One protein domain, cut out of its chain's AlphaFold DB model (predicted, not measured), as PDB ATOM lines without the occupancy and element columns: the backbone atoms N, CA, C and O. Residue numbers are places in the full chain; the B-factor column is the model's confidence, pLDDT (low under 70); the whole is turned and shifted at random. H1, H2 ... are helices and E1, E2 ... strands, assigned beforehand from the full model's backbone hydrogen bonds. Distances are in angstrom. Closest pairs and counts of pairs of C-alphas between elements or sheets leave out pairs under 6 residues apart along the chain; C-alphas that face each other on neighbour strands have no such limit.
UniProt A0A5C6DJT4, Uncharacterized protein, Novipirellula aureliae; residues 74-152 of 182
ATOM      1  N   ARG A  74     218.185 133.156 133.812       96.62
ATOM      2  CA  ARG A  74     217.612 134.510 133.807       96.62
ATOM      3  C   ARG A  74     218.448 135.487 132.973       96.62
ATOM      4  O   ARG A  74     217.889 136.217 132.166       96.62
ATOM      5  N   ILE A  75     219.778 135.444 133.088       97.56
ATOM      6  CA  ILE A  75     220.693 136.307 132.316       97.56
ATOM      7  C   ILE A  75     220.553 136.046 130.808       97.56
ATOM      8  O   ILE A  75     220.567 136.985 130.006       97.56
ATOM      9  N   ARG A  76     220.393 134.776 130.404       97.69
ATOM     10  CA  ARG A  76     220.124 134.397 129.008       97.69
ATOM     11  C   ARG A  76     218.845 135.066 128.507       97.69
ATOM     12  O   ARG A  76     218.860 135.647 127.421       97.69
ATOM     13  N   LEU A  77     217.768 135.005 129.290       98.00
ATOM     14  CA  LEU A  77     216.484 135.620 128.947       98.00
ATOM     15  C   LEU A  77     216.575 137.151 128.907       98.00
ATOM     16  O   LEU A  77     216.156 137.752 127.923       98.00
ATOM     17  N   GLU A  78     217.199 137.780 129.905       97.75
ATOM     18  CA  GLU A  78     217.425 139.233 129.949       97.75
ATOM     19  C   GLU A  78     218.215 139.725 128.731       97.75
ATOM     20  O   GLU A  78     217.905 140.765 128.150       97.75
ATOM     21  N   THR A  79     219.226 138.963 128.310       97.56
ATOM     22  CA  THR A  79     220.018 139.274 127.114       97.56
ATOM     23  C   THR A  79     219.171 139.186 125.847       97.56
ATOM     24  O   THR A  79     219.297 140.034 124.966       97.56
ATOM     25  N   MET A  80     218.294 138.186 125.763       96.56
ATOM     26  CA  MET A  80     217.427 137.950 124.608       96.56
ATOM     27  C   MET A  80     216.368 139.046 124.437       96.56
ATOM     28  O   MET A  80     216.143 139.506 123.320       96.56
ATOM     29  N   ILE A  81     215.748 139.497 125.531       97.75
ATOM     30  CA  ILE A  81     214.664 140.493 125.477       97.75
ATOM     31  C   ILE A  81     215.167 141.935 125.357       97.75
ATOM     32  O   ILE A  81     214.404 142.810 124.966       97.75
ATOM     33  N   ARG A  82     216.449 142.202 125.644       97.19
ATOM     34  CA  ARG A  82     217.023 143.561 125.638       97.19
ATOM     35  C   ARG A  82     216.899 144.285 124.293       97.19
ATOM     36  O   ARG A  82     216.878 145.509 124.272       97.19
ATOM     37  N   SER A  83     216.868 143.551 123.181       94.75
ATOM     38  CA  SER A  83     216.771 144.124 121.829       94.75
ATOM     39  C   SER A  83     215.343 144.193 121.281       94.75
ATOM     40  O   SER A  83     215.168 144.441 120.089       94.75
ATOM     41  N   VAL A  84     214.333 143.864 122.084       97.88
ATOM     42  CA  VAL A  84     212.934 143.862 121.649       97.88
ATOM     43  C   VAL A  84     212.349 145.244 121.899       97.88
ATOM     44  O   VAL A  84     212.139 145.607 123.045       97.88
ATOM     45  N   GLU A  85     212.079 146.005 120.839       97.06
ATOM     46  CA  GLU A  85     211.519 147.364 120.955       97.06
ATOM     47  C   GLU A  85     210.024 147.430 120.616       97.06
ATOM     48  O   GLU A  85     209.339 148.403 120.935       97.06
ATOM     49  N   SER A  86     209.502 146.383 119.975       97.62
ATOM     50  CA  SER A  86     208.135 146.317 119.467       97.62
ATOM     51  C   SER A  86     207.564 144.897 119.535       97.62
ATOM     52  O   SER A  86     208.292 143.915 119.691       97.62
ATOM     53  N   ALA A  87     206.244 144.772 119.378       97.50
ATOM     54  CA  ALA A  87     205.569 143.476 119.304       97.50
ATOM     55  C   ALA A  87     206.054 142.616 118.119       97.50
ATOM     56  O   ALA A  87     206.174 141.393 118.228       97.50
ATOM     57  N   ASP A  88     206.365 143.260 116.992       97.62
ATOM     58  CA  ASP A  88     206.892 142.579 115.810       97.62
ATOM     59  C   ASP A  88     208.329 142.101 116.057       97.62
ATOM     60  O   ASP A  88     208.687 140.989 115.661       97.62
ATOM     61  N   ASP A  89     209.139 142.881 116.785       98.00
ATOM     62  CA  ASP A  89     210.465 142.442 117.227       98.00
ATOM     63  C   ASP A  89     210.392 141.269 118.196       98.00
ATOM     64  O   ASP A  89     211.165 140.324 118.043       98.00
ATOM     65  N   ALA A  90     209.452 141.289 119.146       98.06
ATOM     66  CA  ALA A  90     209.233 140.174 120.066       98.06
ATOM     67  C   ALA A  90     208.950 138.896 119.272       98.06
ATOM     68  O   ALA A  90     209.621 137.881 119.459       98.06
ATOM     69  N   THR A  91     208.044 138.984 118.293       98.00
ATOM     70  CA  THR A  91     207.684 137.855 117.428       98.00
ATOM     71  C   THR A  91     208.864 137.372 116.581       98.00
ATOM     72  O   THR A  91     209.072 136.172 116.398       98.00
ATOM     73  N   ARG A  92     209.680 138.297 116.071       97.81
ATOM     74  CA  ARG A  92     210.876 137.984 115.279       97.81
ATOM     75  C   ARG A  92     211.977 137.319 116.111       97.81
ATOM     76  O   ARG A  92     212.675 136.454 115.586       97.81
ATOM     77  N   VAL A  93     212.172 137.748 117.357       97.31
ATOM     78  CA  VAL A  93     213.245 137.268 118.247       97.31
ATOM     79  C   VAL A  93     212.856 135.965 118.949       97.31
ATOM     80  O   VAL A  93     213.676 135.052 119.019       97.31
ATOM     81  N   LEU A  94     211.624 135.872 119.451       97.44
ATOM     82  CA  LEU A  94     211.156 134.776 120.309       97.44
ATOM     83  C   LEU A  94     210.262 133.764 119.578       97.44
ATOM     84  O   LEU A  94     210.002 132.687 120.108       97.44
ATOM     85  N   GLY A  95     209.814 134.082 118.363       97.62
ATOM     86  CA  GLY A  95     208.810 133.304 117.638       97.62
ATOM     87  C   GLY A  95     207.379 133.779 117.921       97.62
ATOM     88  O   GLY A  95     207.180 134.835 118.521       97.62
ATOM     89  N   PRO A  96     206.352 133.045 117.459       98.19
ATOM     90  CA  PRO A  96     204.962 133.398 117.736       98.19
ATOM     91  C   PRO A  96     204.669 133.324 119.245       98.19
ATOM     92  O   PRO A  96     205.126 132.378 119.891       98.19
ATOM     93  N   PRO A  97     203.923 134.287 119.813       98.50
ATOM     94  CA  PRO A  97     203.569 134.250 121.224       98.50
ATOM     95  C   PRO A  97     202.499 133.200 121.523       98.50
ATOM     96  O   PRO A  97     201.702 132.833 120.656       98.50
ATOM     97  N   ASP A  98     202.459 132.760 122.778       98.62
ATOM     98  CA  ASP A  98     201.425 131.853 123.282       98.62
ATOM     99  C   ASP A  98     200.126 132.617 123.607       98.62
ATOM    100  O   ASP A  98     199.026 132.069 123.491       98.62
ATOM    101  N   TYR A  99     200.244 133.900 123.963       98.38
ATOM    102  CA  TYR A  99     199.130 134.818 124.194       98.38
ATOM    103  C   TYR A  99     199.419 136.200 123.594       98.38
ATOM    104  O   TYR A  99     200.519 136.728 123.734       98.38
ATOM    105  N   ASP A 100     198.414 136.803 122.956       98.38
ATOM    106  CA  ASP A 100     198.462 138.168 122.423       98.38
ATOM    107  C   ASP A 100     197.082 138.819 122.581       98.38
ATOM    108  O   ASP A 100     196.099 138.406 121.954       98.38
ATOM    109  N   GLY A 101     196.985 139.801 123.475       97.56
ATOM    110  CA  GLY A 101     195.718 140.394 123.883       97.56
ATOM    111  C   GLY A 101     195.816 141.876 124.219       97.56
ATOM    112  O   GLY A 101     196.881 142.423 124.482       97.56
ATOM    113  N   LEU A 102     194.666 142.554 124.228       97.44
ATOM    114  CA  LEU A 102     194.570 143.947 124.661       97.44
ATOM    115  C   LEU A 102     194.054 144.015 126.098       97.44
ATOM    116  O   LEU A 102     192.895 143.684 126.366       97.44
ATOM    117  N   MET A 103     194.885 144.518 127.004       96.25
ATOM    118  CA  MET A 103     194.489 144.874 128.360       96.25
ATOM    119  C   MET A 103     193.799 146.234 128.355       96.25
ATOM    120  O   MET A 103     194.374 147.259 127.979       96.25
ATOM    121  N   ARG A 104     192.533 146.235 128.772       96.44
ATOM    122  CA  ARG A 104     191.715 147.442 128.888       96.44
ATOM    123  C   ARG A 104     191.712 147.932 130.327       96.44
ATOM    124  O   ARG A 104     191.564 147.138 131.252       96.44
ATOM    125  N   THR A 105     191.803 149.242 130.497       94.88
ATOM    126  CA  THR A 105     191.617 149.880 131.799       94.88
ATOM    127  C   THR A 105     190.129 149.965 132.112       94.88
ATOM    128  O   THR A 105     189.321 150.321 131.252       94.88
ATOM    129  N   TYR A 106     189.759 149.633 133.347       96.12
ATOM    130  CA  TYR A 106     188.392 149.751 133.839       96.12
ATOM    131  C   TYR A 106     188.330 150.830 134.914       96.12
ATOM    132  O   TYR A 106     189.198 150.902 135.783       96.12
ATOM    133  N   ARG A 107     187.273 151.636 134.885       97.06
ATOM    134  CA  ARG A 107     186.963 152.632 135.911       97.06
ATOM    135  C   ARG A 107     185.706 152.230 136.663       97.06
ATOM    136  O   ARG A 107     184.737 151.748 136.071       97.06
ATOM    137  N   GLN A 108     185.708 152.463 137.968       97.62
ATOM    138  CA  GLN A 108     184.507 152.304 138.772       97.62
ATOM    139  C   GLN A 108     183.580 153.508 138.570       97.62
ATOM    140  O   GLN A 108     184.010 154.663 138.572       97.62
ATOM    141  N   THR A 109     182.298 153.236 138.364       96.56
ATOM    142  CA  THR A 109     181.227 154.225 138.198       96.56
ATOM    143  C   THR A 109     180.062 153.890 139.130       96.56
ATOM    144  O   THR A 109     180.076 152.846 139.784       96.56
ATOM    145  N   ALA A 110     179.049 154.760 139.191       97.44
ATOM    146  CA  ALA A 110     177.842 154.503 139.981       97.44
ATOM    147  C   ALA A 110     177.103 153.225 139.535       97.44
ATOM    148  O   ALA A 110     176.535 152.530 140.372       97.44
ATOM    149  N   ASP A 111     177.187 152.881 138.246       97.25
ATOM    150  CA  ASP A 111     176.523 151.718 137.645       97.25
ATOM    151  C   ASP A 111     177.427 150.467 137.590       97.25
ATOM    152  O   ASP A 111     177.073 149.460 136.977       97.25
ATOM    153  N   GLY A 112     178.608 150.515 138.220       97.25
ATOM    154  CA  GLY A 112     179.579 149.418 138.252       97.25
ATOM    155  C   GLY A 112     180.868 149.705 137.478       97.25
ATOM    156  O   GLY A 112     181.259 150.860 137.296       97.25
ATOM    157  N   MET A 113     181.568 148.647 137.061       97.38
ATOM    158  CA  MET A 113     182.834 148.753 136.327       97.38
ATOM    159  C   MET A 113     182.575 148.955 134.835       97.38
ATOM    160  O   MET A 113     181.898 148.144 134.204       97.38
ATOM    161  N   THR A 114     183.150 150.003 134.253       97.69
ATOM    162  CA  THR A 114     183.073 150.275 132.811       97.69
ATOM    163  C   THR A 114     184.470 150.421 132.221       97.69
ATOM    164  O   THR A 114     185.414 150.778 132.923       97.69
ATOM    165  N   VAL A 115     184.626 150.099 130.934       97.38
ATOM    166  CA  VAL A 115     185.901 150.287 130.223       97.38
ATOM    167  C   VAL A 115     186.172 151.782 130.088       97.38
ATOM    168  O   VAL A 115     185.319 152.523 129.597       97.38
ATOM    169  N   ASP A 116     187.361 152.217 130.488       96.94
ATOM    170  CA  ASP A 116     187.805 153.590 130.298       96.94
ATOM    171  C   ASP A 116     188.318 153.785 128.867       96.94
ATOM    172  O   ASP A 116     189.459 153.469 128.541       96.94
ATOM    173  N   SER A 117     187.454 154.303 127.993       95.94
ATOM    174  CA  SER A 117     187.792 154.569 126.592       95.94
ATOM    175  C   SER A 117     188.746 155.750 126.393       95.94
ATOM    176  O   SER A 117     189.168 155.983 125.261       95.94
ATOM    177  N   SER A 118     189.076 156.503 127.448       95.62
ATOM    178  CA  SER A 118     190.065 157.585 127.374       95.62
ATOM    179  C   SER A 118     191.508 157.084 127.464       95.62
ATOM    180  O   SER A 118     192.428 157.823 127.123       95.62
ATOM    181  N   VAL A 119     191.707 155.830 127.883       95.31
ATOM    182  CA  VAL A 119     193.025 155.210 128.019       95.31
ATOM    183  C   VAL A 119     193.266 154.267 126.844       95.31
ATOM    184  O   VAL A 119     192.490 153.339 126.610       95.31
ATOM    185  N   THR A 120     194.359 154.486 126.110       95.94
ATOM    186  CA  THR A 120     194.808 153.557 125.065       95.94
ATOM    187  C   THR A 120     195.056 152.177 125.683       95.94
ATOM    188  O   THR A 120     195.819 152.079 126.647       95.94
ATOM    189  N   PRO A 121     194.434 151.098 125.168       96.81
ATOM    190  CA  PRO A 121     194.678 149.755 125.678       96.81
ATOM    191  C   PRO A 121     196.152 149.366 125.559       96.81
ATOM    192  O   PRO A 121     196.801 149.667 124.559       96.81
ATOM    193  N   THR A 122     196.658 148.655 126.561       97.25
ATOM    194  CA  THR A 122     198.012 148.082 126.533       97.25
ATOM    195  C   THR A 122     197.960 146.749 125.801       97.25
ATOM    196  O   THR A 122     197.109 145.916 126.122       97.25
ATOM    197  N   ARG A 123     198.835 146.518 124.822       97.88
ATOM    198  CA  ARG A 123     198.958 145.190 124.203       97.88
ATOM    199  C   ARG A 123     199.862 144.331 125.078       97.88
ATOM    200  O   ARG A 123     201.008 144.698 125.308       97.88
ATOM    201  N   ASN A 124     199.330 143.222 125.569       98.38
ATOM    202  CA  ASN A 124     200.046 142.234 126.360       98.38
ATOM    203  C   ASN A 124     200.369 141.025 125.476       98.38
ATOM    204  O   ASN A 124     199.466 140.468 124.846       98.38
ATOM    205  N   ILE A 125     201.643 140.651 125.426       98.44
ATOM    206  CA  ILE A 125     202.144 139.494 124.687       98.44
ATOM    207  C   ILE A 125     202.918 138.605 125.650       98.44
ATOM    208  O   ILE A 125     203.850 139.075 126.301       98.44
ATOM    209  N   GLU A 126     202.577 137.321 125.705       98.62
ATOM    210  CA  GLU A 126     203.191 136.379 126.641       98.62
ATOM    211  C   GLU A 126     203.770 135.155 125.922       98.62
ATOM    212  O   GLU A 126     203.206 134.636 124.951       98.62
ATOM    213  N   TYR A 127     204.907 134.694 126.437       98.56
ATOM    214  CA  TYR A 127     205.647 133.529 125.973       98.56
ATOM    215  C   TYR A 127     205.853 132.565 127.138       98.56
ATOM    216  O   TYR A 127     206.580 132.861 128.090       98.56
ATOM    217  N   TYR A 128     205.244 131.390 127.047       98.06
ATOM    218  CA  TYR A 128     205.286 130.345 128.064       98.06
ATOM    219  C   TYR A 128     206.317 129.265 127.750       98.06
ATOM    220  O   TYR A 128     206.699 128.518 128.644       98.06
ATOM    221  N   ASN A 129     206.779 129.158 126.502       97.50
ATOM    222  CA  ASN A 129     207.608 128.031 126.052       97.50
ATOM    223  C   ASN A 129     209.084 128.382 125.773       97.50
ATOM    224  O   ASN A 129     209.844 127.532 125.320       97.50
ATOM    225  N   VAL A 130     209.519 129.615 126.061       97.56
ATOM    226  CA  VAL A 130     210.918 130.063 125.849       97.56
ATOM    227  C   VAL A 130     211.879 129.533 126.930       97.56
ATOM    228  O   VAL A 130     213.098 129.467 126.725       97.56
ATOM    229  N   SER A 131     211.344 129.158 128.092       97.81
ATOM    230  CA  SER A 131     212.080 128.592 129.222       97.81
ATOM    231  C   SER A 131     211.188 127.633 130.004       97.81
ATOM    232  O   SER A 131     209.992 127.876 130.155       97.81
ATOM    233  N   ASP A 132     211.768 126.576 130.570       96.56
ATOM    234  CA  ASP A 132     211.069 125.695 131.515       96.56
ATOM    235  C   ASP A 132     210.832 126.365 132.880       96.56
ATOM    236  O   ASP A 132     209.988 125.914 133.653       96.56
ATOM    237  N   TRP A 133     211.533 127.469 133.156       97.25
ATOM    238  CA  TRP A 133     211.607 128.115 134.470       97.25
ATOM    239  C   TRP A 133     210.867 129.446 134.541       97.25
ATOM    240  O   TRP A 133     210.380 129.825 135.604       97.25
ATOM    241  N   TYR A 134     210.759 130.142 133.409       98.38
ATOM    242  CA  TYR A 134     210.209 131.489 133.342       98.38
ATOM    243  C   TYR A 134     209.242 131.652 132.169       98.38
ATOM    244  O   TYR A 134     209.420 131.058 131.105       98.38
ATOM    245  N   ASN A 135     208.250 132.509 132.364       98.31
ATOM    246  CA  ASN A 135     207.488 133.142 131.300       98.31
ATOM    247  C   ASN A 135     208.140 134.484 130.948       98.31
ATOM    248  O   ASN A 135     208.785 135.112 131.794       98.31
ATOM    249  N   ILE A 136     207.942 134.939 129.716       98.50
ATOM    250  CA  ILE A 136     208.277 136.307 129.311       98.50
ATOM    251  C   ILE A 136     206.980 137.025 128.976       98.50
ATOM    252  O   ILE A 136     206.193 136.525 128.176       98.50
ATOM    253  N   GLU A 137     206.782 138.202 129.554       98.50
ATOM    254  CA  GLU A 137     205.619 139.050 129.306       98.50
ATOM    255  C   GLU A 137     206.090 140.403 128.778       98.50
ATOM    256  O   GLU A 137     206.982 141.024 129.361       98.50
ATOM    257  N   PHE A 138     205.485 140.875 127.693       98.44
ATOM    258  CA  PHE A 138     205.683 142.219 127.169       98.44
ATOM    259  C   PHE A 138     204.391 143.017 127.262       98.44
ATOM    260  O   PHE A 138     203.343 142.573 126.801       98.44
ATOM    261  N   TYR A 139     204.499 144.240 127.769       98.00
ATOM    262  CA  TYR A 139     203.411 145.206 127.829       98.00
ATOM    263  C   TYR A 139     203.779 146.395 126.946       98.00
ATOM    264  O   TYR A 139     204.645 147.190 127.308       98.00
ATOM    265  N   PHE A 140     203.146 146.499 125.779       97.56
ATOM    266  CA  PHE A 140     203.344 147.591 124.829       97.56
ATOM    267  C   PHE A 140     202.280 148.671 125.044       97.56
ATOM    268  O   PHE A 140     201.079 148.437 124.852       97.56
ATOM    269  N   HIS A 141     202.742 149.855 125.427       95.50
ATOM    270  CA  HIS A 141     201.976 151.096 125.467       95.50
ATOM    271  C   HIS A 141     202.177 151.862 124.145       95.50
ATOM    272  O   HIS A 141     202.832 151.377 123.223       95.50
ATOM    273  N   SER A 142     201.573 153.043 124.008       90.69
ATOM    274  CA  SER A 142     201.654 153.856 122.782       90.69
ATOM    275  C   SER A 142     203.079 154.248 122.378       90.69
ATOM    276  O   SER A 142     203.357 154.418 121.193       90.69
ATOM    277  N   ASP A 143     203.943 154.436 123.364       92.00
ATOM    278  CA  ASP A 143     205.223 155.135 123.270       92.00
ATOM    279  C   ASP A 143     206.342 154.450 124.066       92.00
ATOM    280  O   ASP A 143     207.512 154.788 123.903       92.00
ATOM    281  N   GLU A 144     206.000 153.457 124.880       95.38
ATOM    282  CA  GLU A 144     206.941 152.685 125.683       95.38
ATOM    283  C   GLU A 144     206.531 151.214 125.740       95.38
ATOM    284  O   GLU A 144     205.397 150.839 125.428       95.38
ATOM    285  N   HIS A 145     207.460 150.363 126.159       96.75
ATOM    286  CA  HIS A 145     207.158 148.982 126.484       96.75
ATOM    287  C   HIS A 145     207.894 148.565 127.751       96.75
ATOM    288  O   HIS A 145     208.955 149.094 128.083       96.75
ATOM    289  N   THR A 146     207.338 147.581 128.446       97.56
ATOM    290  CA  THR A 146     208.024 146.901 129.543       97.56
ATOM    291  C   THR A 146     208.082 145.413 129.251       97.56
ATOM    292  O   THR A 146     207.148 144.850 128.681       97.56
ATOM    293  N   ALA A 147     209.189 144.784 129.628       98.00
ATOM    294  CA  ALA A 147     209.355 143.344 129.554       98.00
ATOM    295  C   ALA A 147     209.554 142.800 130.968       98.00
ATOM    296  O   ALA A 147     210.287 143.387 131.769       98.00
ATOM    297  N   LYS A 148     208.904 141.683 131.281       97.94
ATOM    298  CA  LYS A 148     209.028 140.986 132.560       97.94
ATOM    299  C   LYS A 148     209.428 139.541 132.322       97.94
ATOM    300  O   LYS A 148     208.921 138.893 131.413       97.94
ATOM    301  N   ILE A 149     210.319 139.046 133.172       98.12
ATOM    302  CA  ILE A 149     210.664 137.629 133.263       98.12
ATOM    303  C   ILE A 149     210.015 137.122 134.542       98.12
ATOM    304  O   ILE A 149     210.425 137.502 135.638       98.12
ATOM    305  N   VAL A 150     208.974 136.310 134.396       98.06
ATOM    306  CA  VAL A 150     208.116 135.887 135.505       98.06
ATOM    307  C   VAL A 150     208.387 134.417 135.812       98.06
ATOM    308  O   VAL A 150     208.211 133.582 134.925       98.06
ATOM    309  N   PRO A 151     208.821 134.058 137.030       97.25
ATOM    310  CA  PRO A 151     209.023 132.663 137.399       97.25
ATOM    311  C   PRO A 151     207.747 131.836 137.267       97.25
ATOM    312  O   PRO A 151     206.655 132.269 137.642       97.25
ATOM    313  N   LYS A 152     207.885 130.611 136.767       96.62
ATOM    314  CA  LYS A 152     206.772 129.669 136.686       96.62
ATOM    315  C   LYS A 152     206.436 129.103 138.059       96.62
ATOM    316  O   LYS A 152     207.299 128.875 138.904       96.62
TER     317      LYS A 152
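Overview. This is residues 74 to 152 of the 182 residues of an uncharacterized protein of Novipirellula aureliae (UniProt A0A5C6DJT4). A twisted four-stranded sheet has both helices, H1 and H2, over one face, while the hairpin of E2 and E3 sticks out beyond E1 and E4 as an arm that makes the length. The printed part has 79 residues, with two named helices and then six named strands. The sheet's order is E1, E4, E5, E6, all antiparallel, and the class is mixed, helices and strands. The whole is loose, with a radius of gyration of the C-alphas of 14.7 A, and elongated, spanning 48 by 26 by 19 A.

Along the chain. In the large sheet, E1 is residues 99 to 103, E4 residues 122 to 127 (16.4 A), E5 residues 134 to 140 (19.5 A) and E6 residues 145 to 151 (19.7 A), ending at C-alpha 151 (209.023, 132.663, 137.399). H1, residues 74 to 81, begins at C-alpha 74 (217.612, 134.510, 133.807), and H2 is residues 87 to 94. E2 is residues 106 to 109 and E3 residues 112 to 115.

Arrangement. E4, E5 and E6 form a meander, each strand the antiparallel neighbour of the one before; N 125 and O 138 are 2.9 A apart, N 137 and O 148 2.9 A. Edge strand E1 pairs with E4, with N 101 and O 124 at 2.9 A. H2 is on the sheet at a height of 10.2 A, over E4 and E5; its closest C-alpha pair with E5 is Ala 87 and Phe 140, 7.2 A. H1, on the same face at 10.0 A, lies over E6 and only just along it, at 28 degrees on the local plane; the C-alphas of Ile 81 and Ala 147 are closest, 7.3 A. In both helices every O i to N i+4 pair is within hydrogen-bond range. E1 runs on into E2 at 32 degrees, and in the hairpin of E2 and E3, N 107 and O 114 are 2.8 A apart.

Size, cuts and confidence. The two farthest C-alphas, of Arg 76 and Ala 110, are 48.1 A apart. The printed part has no cut, no link is long, and no printed residue is under 70 in pLDDT.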